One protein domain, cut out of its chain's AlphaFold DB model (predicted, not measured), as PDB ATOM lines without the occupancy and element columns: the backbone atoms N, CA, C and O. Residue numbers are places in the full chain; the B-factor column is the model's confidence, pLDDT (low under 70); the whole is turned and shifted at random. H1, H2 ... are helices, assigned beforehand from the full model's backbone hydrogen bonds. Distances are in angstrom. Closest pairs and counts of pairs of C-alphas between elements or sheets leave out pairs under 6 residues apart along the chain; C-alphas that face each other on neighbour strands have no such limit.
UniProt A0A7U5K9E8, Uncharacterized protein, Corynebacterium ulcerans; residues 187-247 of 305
ATOM      1  N   GLY A 187       6.864  22.421 -40.547       75.44
ATOM      2  CA  GLY A 187       6.599  23.860 -40.478       75.44
ATOM      3  C   GLY A 187       7.278  24.539 -39.288       75.44
ATOM      4  O   GLY A 187       7.766  25.655 -39.433       75.44
ATOM      5  N   GLU A 188       7.364  23.848 -38.152       78.44
ATOM      6  CA  GLU A 188       7.991  24.346 -36.924       78.44
ATOM      7  C   GLU A 188       9.505  24.114 -36.949       78.44
ATOM      8  O   GLU A 188      10.289  25.007 -36.630       78.44
ATOM      9  N   LEU A 189       9.936  22.947 -37.438       78.62
ATOM     10  CA  LEU A 189      11.353  22.574 -37.511       78.62
ATOM     11  C   LEU A 189      12.153  23.369 -38.556       78.62
ATOM     12  O   LEU A 189      13.380  23.398 -38.502       78.62
ATOM     13  N   LEU A 190      11.486  23.995 -39.528       80.56
ATOM     14  CA  LEU A 190      12.129  24.764 -40.599       80.56
ATOM     15  C   LEU A 190      11.922  26.279 -40.465       80.56
ATOM     16  O   LEU A 190      12.132  27.013 -41.433       80.56
ATOM     17  N   VAL A 191      11.543  26.774 -39.283       77.62
ATOM     18  CA  VAL A 191      11.502  28.221 -39.009       77.62
ATOM     19  C   VAL A 191      12.904  28.816 -39.169       77.62
ATOM     20  O   VAL A 191      13.906  28.186 -38.830       77.62
ATOM     21  N   GLN A 192      12.997  30.009 -39.763       70.50
ATOM     22  CA  GLN A 192      14.283  30.666 -40.004       70.50
ATOM     23  C   GLN A 192      14.974  30.982 -38.674       70.50
ATOM     24  O   GLN A 192      14.433  31.700 -37.843       70.50
ATOM     25  N   ASP A 193      16.185  30.464 -38.506       75.38
ATOM     26  CA  ASP A 193      16.979  30.558 -37.277       75.38
ATOM     27  C   ASP A 193      18.174  31.523 -37.411       75.38
ATOM     28  O   ASP A 193      18.967  31.679 -36.486       75.38
ATOM     29  N   GLY A 194      18.342  32.150 -38.583       74.38
ATOM     30  CA  GLY A 194      19.454  33.054 -38.888       74.38
ATOM     31  C   GLY A 194      20.834  32.382 -38.923       74.38
ATOM     32  O   GLY A 194      21.843  33.075 -39.069       74.38
ATOM     33  N   THR A 195      20.913  31.052 -38.797       81.81
ATOM     34  CA  THR A 195      22.196  30.347 -38.762       81.81
ATOM     35  C   THR A 195      22.777  30.166 -40.166       81.81
ATOM     36  O   THR A 195      22.133  30.396 -41.194       81.81
ATOM     37  N   ARG A 196      24.062  29.788 -40.236       82.25
ATOM     38  CA  ARG A 196      24.752  29.602 -41.519       82.25
ATOM     39  C   ARG A 196      24.056  28.525 -42.347       82.25
ATOM     40  O   ARG A 196      23.572  27.525 -41.822       82.25
ATOM     41  N   ARG A 197      24.082  28.694 -43.670       82.31
ATOM     42  CA  ARG A 197      23.564  27.690 -44.605       82.31
ATOM     43  C   ARG A 197      24.304  26.361 -44.425       82.31
ATOM     44  O   ARG A 197      25.534  26.340 -44.446       82.31
ATOM     45  N   ALA A 198      23.556  25.263 -44.324       83.62
ATOM     46  CA  ALA A 198      24.135  23.933 -44.189       83.62
ATOM     47  C   ALA A 198      24.926  23.536 -45.444       83.62
ATOM     48  O   ALA A 198      24.548  23.878 -46.571       83.62
ATOM     49  N   THR A 199      26.011  22.786 -45.269       83.50
ATOM     50  CA  THR A 199      26.832  22.237 -46.362       83.50
ATOM     51  C   THR A 199      26.096  21.117 -47.112       83.50
ATOM     52  O   THR A 199      25.146  20.542 -46.578       83.50
ATOM     53  N   PRO A 200      26.499  20.756 -48.350       78.44
ATOM     54  CA  PRO A 200      25.896  19.631 -49.071       78.44
ATOM     55  C   PRO A 200      25.858  18.331 -48.261       78.44
ATOM     56  O   PRO A 200      24.848  17.633 -48.298       78.44
ATOM     57  N   PHE A 201      26.917  18.057 -47.496       84.38
ATOM     58  CA  PHE A 201      26.990  16.901 -46.610       84.38
ATOM     59  C   PHE A 201      25.940  16.959 -45.499       84.38
ATOM     60  O   PHE A 201      25.143  16.036 -45.382       84.38
ATOM     61  N   GLN A 202      25.880  18.060 -44.740       86.75
ATOM     62  CA  GLN A 202      24.921  18.221 -43.637       86.75
ATOM     63  C   GLN A 202      23.474  18.070 -44.124       86.75
ATOM     64  O   GLN A 202      22.674  17.373 -43.505       86.75
ATOM     65  N   ARG A 203      23.155  18.652 -45.287       85.75
ATOM     66  CA  ARG A 203      21.839  18.490 -45.922       85.75
ATOM     67  C   ARG A 203      21.569  17.042 -46.325       85.75
ATOM     68  O   ARG A 203      20.461  16.556 -46.140       85.75
ATOM     69  N   GLY A 204      22.560  16.366 -46.904       82.75
ATOM     70  CA  GLY A 204      22.452  14.960 -47.293       82.75
ATOM     71  C   GLY A 204      22.222  14.043 -46.094       82.75
ATOM     72  O   GLY A 204      21.342  13.191 -46.151       82.75
ATOM     73  N   TYR A 205      22.947  14.279 -45.000       85.88
ATOM     74  CA  TYR A 205      22.833  13.525 -43.755       85.88
ATOM     75  C   TYR A 205      21.436  13.653 -43.134       85.88
ATOM     76  O   TYR A 205      20.758  12.647 -42.939       85.88
ATOM     77  N   VAL A 206      20.951  14.886 -42.932       86.31
ATOM     78  CA  VAL A 206      19.602  15.127 -42.387       86.31
ATOM     79  C   VAL A 206      18.519  14.550 -43.292       86.31
ATOM     80  O   VAL A 206      17.565  13.965 -42.794       86.31
ATOM     81  N   ARG A 207      18.669  14.648 -44.622       84.38
ATOM     82  CA  ARG A 207      17.731  14.022 -45.567       84.38
ATOM     83  C   ARG A 207      17.692  12.506 -45.416       84.38
ATOM     84  O   ARG A 207      16.612  11.929 -45.427       84.38
ATOM     85  N   GLY A 208      18.863  11.878 -45.318       82.50
ATOM     86  CA  GLY A 208      18.986  10.433 -45.169       82.50
ATOM     87  C   GLY A 208      18.304   9.940 -43.900       82.50
ATOM     88  O   GLY A 208      17.560   8.970 -43.958       82.50
ATOM     89  N   ILE A 209      18.497  10.651 -42.786       84.81
ATOM     90  CA  ILE A 209      17.851  10.331 -41.511       84.81
ATOM     91  C   ILE A 209      16.352  10.592 -41.576       84.81
ATOM     92  O   ILE A 209      15.581   9.680 -41.316       84.81
ATOM     93  N   ALA A 210      15.924  11.789 -41.979       82.69
ATOM     94  CA  ALA A 210      14.509  12.141 -42.041       82.69
ATOM     95  C   ALA A 210      13.691  11.165 -42.898       82.69
ATOM     96  O   ALA A 210      12.572  10.829 -42.533       82.69
ATOM     97  N   ASN A 211      14.256  10.666 -44.002       81.50
ATOM     98  CA  ASN A 211      13.594   9.677 -44.852       81.50
ATOM     99  C   ASN A 211      13.304   8.343 -44.144       81.50
ATOM    100  O   ASN A 211      12.384   7.658 -44.567       81.50
ATOM    101  N   LYS A 212      14.038   7.981 -43.083       80.38
ATOM    102  CA  LYS A 212      13.745   6.775 -42.287       80.38
ATOM    103  C   LYS A 212      12.439   6.900 -41.498       80.38
ATOM    104  O   LYS A 212      11.808   5.895 -41.210       80.38
ATOM    105  N   TYR A 213      12.063   8.129 -41.140       75.81
ATOM    106  CA  TYR A 213      10.934   8.433 -40.254       75.81
ATOM    107  C   TYR A 213       9.699   8.950 -41.007       75.81
ATOM    108  O   TYR A 213       8.691   9.282 -40.391       75.81
ATOM    109  N   ILE A 214       9.759   9.064 -42.338       75.44
ATOM    110  CA  ILE A 214       8.615   9.485 -43.154       75.44
ATOM    111  C   ILE A 214       7.895   8.235 -43.654       75.44
ATOM    112  O   ILE A 214       8.325   7.620 -44.626       75.44
ATOM    113  N   THR A 215       6.791   7.888 -42.997       60.97
ATOM    114  CA  THR A 215       5.952   6.732 -43.363       60.97
ATOM    115  C   THR A 215       4.936   7.075 -44.455       60.97
ATOM    116  O   THR A 215       4.628   6.229 -45.286       60.97
ATOM    117  N   ASP A 216       4.469   8.329 -44.512       55.53
ATOM    118  CA  ASP A 216       3.504   8.792 -45.516       55.53
ATOM    119  C   ASP A 216       3.873  10.189 -46.046       55.53
ATOM    120  O   ASP A 216       3.743  11.211 -45.367       55.53
ATOM    121  N   GLY A 217       4.356  10.244 -47.291       63.88
ATOM    122  CA  GLY A 217       4.665  11.486 -48.007       63.88
ATOM    123  C   GLY A 217       6.130  11.652 -48.414       63.88
ATOM    124  O   GLY A 217       6.960  10.761 -48.289       63.88
ATOM    125  N   LYS A 218       6.457  12.821 -48.979       63.75
ATOM    126  CA  LYS A 218       7.836  13.202 -49.333       63.75
ATOM    127  C   LYS A 218       8.309  14.287 -48.380       63.75
ATOM    128  O   LYS A 218       7.577  15.253 -48.164       63.75
ATOM    129  N   ALA A 219       9.544  14.165 -47.889       66.69
ATOM    130  CA  ALA A 219      10.199  15.220 -47.123       66.69
ATOM    131  C   ALA A 219      10.111  16.562 -47.875       66.69
ATOM    132  O   ALA A 219      10.259  16.584 -49.109       66.69
ATOM    133  N   PRO A 220       9.916  17.690 -47.173       72.00
ATOM    134  CA  PRO A 220      10.002  18.995 -47.801       72.00
ATOM    135  C   PRO A 220      11.400  19.210 -48.385       72.00
ATOM    136  O   PRO A 220      12.403  18.603 -47.998       72.00
ATOM    137  N   ARG A 221      11.484  20.105 -49.363       73.44
ATOM    138  CA  ARG A 221      12.741  20.382 -50.052       73.44
ATOM    139  C   ARG A 221      13.690  21.176 -49.144       73.44
ATOM    140  O   ARG A 221      13.527  22.378 -48.980       73.44
ATOM    141  N   ILE A 222      14.736  20.526 -48.634       76.00
ATOM    142  CA  ILE A 222      15.717  21.120 -47.699       76.00
ATOM    143  C   ILE A 222      16.975  21.735 -48.358       76.00
ATOM    144  O   ILE A 222      18.036  21.805 -47.748       76.00
ATOM    145  N   ASP A 223      16.919  22.189 -49.614       70.50
ATOM    146  CA  ASP A 223      18.116  22.667 -50.349       70.50
ATOM    147  C   ASP A 223      18.788  23.923 -49.745       70.50
ATOM    148  O   ASP A 223      19.960  24.212 -50.025       70.50
ATOM    149  N   TYR A 224      18.053  24.672 -48.919       75.31
ATOM    150  CA  TYR A 224      18.498  25.908 -48.266       75.31
ATOM    151  C   TYR A 224      18.432  25.845 -46.739       75.31
ATOM    152  O   TYR A 224      18.563  26.883 -46.100       75.31
ATOM    153  N   ILE A 225      18.256  24.649 -46.170       83.19
ATOM    154  CA  ILE A 225      18.247  24.464 -44.719       83.19
ATOM    155  C   ILE A 225      19.557  24.983 -44.103       83.19
ATOM    156  O   ILE A 225      20.638  24.891 -44.709       83.19
ATOM    157  N   THR A 226      19.450  25.576 -42.925       87.12
ATOM    158  CA  THR A 226      20.580  26.079 -42.145       87.12
ATOM    159  C   THR A 226      21.116  25.000 -41.201       87.12
ATOM    160  O   THR A 226      20.526  23.930 -41.053       87.12
ATOM    161  N   VAL A 227      22.284  25.232 -40.597       85.50
ATOM    162  CA  VAL A 227      22.890  24.258 -39.671       85.50
ATOM    163  C   VAL A 227      22.034  24.085 -38.415       85.50
ATOM    164  O   VAL A 227      21.830  22.951 -37.991       85.50
ATOM    165  N   GLY A 228      21.479  25.165 -37.861       84.44
ATOM    166  CA  GLY A 228      20.613  25.078 -36.682       84.44
ATOM    167  C   GLY A 228      19.294  24.363 -36.984       84.44
ATOM    168  O   GLY A 228      18.878  23.509 -36.210       84.44
ATOM    169  N   GLN A 229      18.700  24.576 -38.161       84.88
ATOM    170  CA  GLN A 229      17.551  23.786 -38.619       84.88
ATOM    171  C   GLN A 229      17.883  22.296 -38.772       84.88
ATOM    172  O   GLN A 229      17.090  21.441 -38.384       84.88
ATOM    173  N   CYS A 230      19.068  21.962 -39.293       86.69
ATOM    174  CA  CYS A 230      19.541  20.579 -39.330       86.69
ATOM    175  C   CYS A 230      19.642  19.972 -37.919       86.69
ATOM    176  O   CYS A 230      19.228  18.833 -37.721       86.69
ATOM    177  N   GLU A 231      20.158  20.721 -36.941       87.75
ATOM    178  CA  GLU A 231      20.214  20.274 -35.544       87.75
ATOM    179  C   GLU A 231      18.820  20.086 -34.941       87.75
ATOM    180  O   GLU A 231      18.590  19.078 -34.280       87.75
ATOM    181  N   MET A 232      17.886  21.013 -35.180       85.88
ATOM    182  CA  MET A 232      16.510  20.909 -34.681       85.88
ATOM    183  C   MET A 232      15.815  19.652 -35.203       85.88
ATOM    184  O   MET A 232      15.203  18.927 -34.424       85.88
ATOM    185  N   VAL A 233      15.958  19.357 -36.501       86.06
ATOM    186  CA  VAL A 233      15.393  18.142 -37.103       86.06
ATOM    187  C   VAL A 233      15.985  16.886 -36.460       86.06
ATOM    188  O   VAL A 233      15.241  15.979 -36.113       86.06
ATOM    189  N   LEU A 234      17.303  16.824 -36.255       87.38
ATOM    190  CA  LEU A 234      17.929  15.644 -35.646       87.38
ATOM    191  C   LEU A 234      17.563  15.466 -34.177       87.38
ATOM    192  O   LEU A 234      17.271  14.348 -33.764       87.38
ATOM    193  N   ARG A 235      17.517  16.560 -33.407       86.44
ATOM    194  CA  ARG A 235      17.069  16.524 -32.009       86.44
ATOM    195  C   ARG A 235      15.625  16.045 -31.901       86.44
ATOM    196  O   ARG A 235      15.338  15.238 -31.028       86.44
ATOM    197  N   TYR A 236      14.747  16.496 -32.800       84.62
ATOM    198  CA  TYR A 236      13.362  16.025 -32.858       84.62
ATOM    199  C   TYR A 236      13.277  14.517 -33.132       84.62
ATOM    200  O   TYR A 236      12.472  13.822 -32.522       84.62
ATOM    201  N   LEU A 237      14.136  13.997 -34.013       83.62
ATOM    202  CA  LEU A 237      14.184  12.573 -34.366       83.62
ATOM    203  C   LEU A 237      14.940  11.701 -33.345       83.62
ATOM    204  O   LEU A 237      15.044  10.494 -33.546       83.62
ATOM    205  N   GLY A 238      15.476  12.286 -32.268       82.50
ATOM    206  CA  GLY A 238      16.269  11.565 -31.266       82.50
ATOM    207  C   GLY A 238      17.649  11.113 -31.762       82.50
ATOM    208  O   GLY A 238      18.258  10.229 -31.168       82.50
ATOM    209  N   GLU A 239      18.148  11.708 -32.845       86.31
ATOM    210  CA  GLU A 239      19.390  11.316 -33.511       86.31
ATOM    211  C   GLU A 239      20.569  12.212 -33.120       86.31
ATOM    212  O   GLU A 239      20.426  13.388 -32.767       86.31
ATOM    213  N   SER A 240      21.781  11.659 -33.199       84.25
ATOM    214  CA  SER A 240      22.980  12.392 -32.786       84.25
ATOM    215  C   SER A 240      23.313  13.556 -33.735       84.25
ATOM    216  O   SER A 240      23.350  13.413 -34.961       84.25
ATOM    217  N   ILE A 241      23.624  14.724 -33.158       86.12
ATOM    218  CA  ILE A 241      24.069  15.919 -33.904       86.12
ATOM    219  C   ILE A 241      25.569  15.897 -34.228       86.12
ATOM    220  O   ILE A 241      26.035  16.663 -35.069       86.12
ATOM    221  N   THR A 242      26.342  15.020 -33.585       83.50
ATOM    222  CA  THR A 242      27.809  14.953 -33.685       83.50
ATOM    223  C   THR A 242      28.328  14.877 -35.128       83.50
ATOM    224  O   THR A 242      29.301  15.573 -35.447       83.50
ATOM    225  N   PRO A 243      27.702  14.119 -36.052       82.44
ATOM    226  CA  PRO A 243      28.176  14.040 -37.433       82.44
ATOM    227  C   PRO A 243      28.077  15.359 -38.213       82.44
ATOM    228  O   PRO A 243      28.844  15.550 -39.154       82.44
ATOM    229  N   LEU A 244      27.218  16.310 -37.814       81.06
ATOM    230  CA  LEU A 244      27.086  17.606 -38.505       81.06
ATOM    231  C   LEU A 244      28.343  18.467 -38.398       81.06
ATOM    232  O   LEU A 244      28.606  19.267 -39.299       81.06
ATOM    233  N   THR A 245      29.080  18.345 -37.295       77.88
ATOM    234  CA  THR A 245      30.232  19.199 -36.976       77.88
ATOM    235  C   THR A 245      31.563  18.471 -37.146       77.88
ATOM    236  O   THR A 245      32.581  19.105 -37.431       77.88
ATOM    237  N   THR A 246      31.562  17.142 -37.012       75.94
ATOM    238  CA  THR A 246      32.775  16.313 -37.070       75.94
ATOM    239  C   THR A 246      33.080  15.775 -38.469       75.94
ATOM    240  O   THR A 246      34.253  15.657 -38.828       75.94
ATOM    241  N   GLN A 247      32.056  15.496 -39.282       71.50
ATOM    242  CA  GLN A 247      32.196  14.893 -40.611       71.50
ATOM    243  C   GLN A 247      31.911  15.894 -41.747       71.50
ATOM    244  O   GLN A 247      31.391  16.989 -41.543       71.50
TER     245      GLN A 247
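What this domain is: This is residues 187 to 247 of the 305 residues of an uncharacterized protein of Corynebacterium ulcerans (UniProt A0A7U5K9E8). Two helices, H1 and H2, lie side by side and run the same way, with a long loop, residues 213 to 226, returning from the end of H1 to the start of H2. The short H3 sits near the first turn of H1, and a long unnamed stretch, residues 187 to 199, leads into H1. The 61 printed residues hold H1, H2 and H3 in that order and no named strand; the class is all helix, though just 28 residues are in named elements. The whole is compact, radius of gyration of the C-alphas 10.7 A, spanning 30 by 22 by 19 A.

How they stand to each other: H1, residues 200 to 212, touches H2, residues 227 to 236, at a shallow tilt of 19 degrees; their closest C-alphas, Val 206 and Cys 230, are 6.3 A apart. H3, residues 242 to 246, is close to but not clearly touching H1, closest C-alphas Gln 202 and Leu 244 at 5.6 A. Likewise H3 is close to but not clearly touching H2, closest C-alphas Glu 231 and Leu 244 at 7.9 A. Every O i to N i+4 pair is within hydrogen-bond range in H2 and H3, and 8 of 9 in H1.

Where its parts are: H1 measures 18.9 A from C-alpha 200 at (25.896, 19.631, -49.071) to C-alpha 212. H2 measures 14.3 A, and H3 ends with C-alpha 246 at (32.775, 16.313, -37.070).

The domain as a whole: The printed part has no cut. The link from H1 to H2 is long, that from H2 to H3 tight. Residues 215 to 219 have pLDDT under 70.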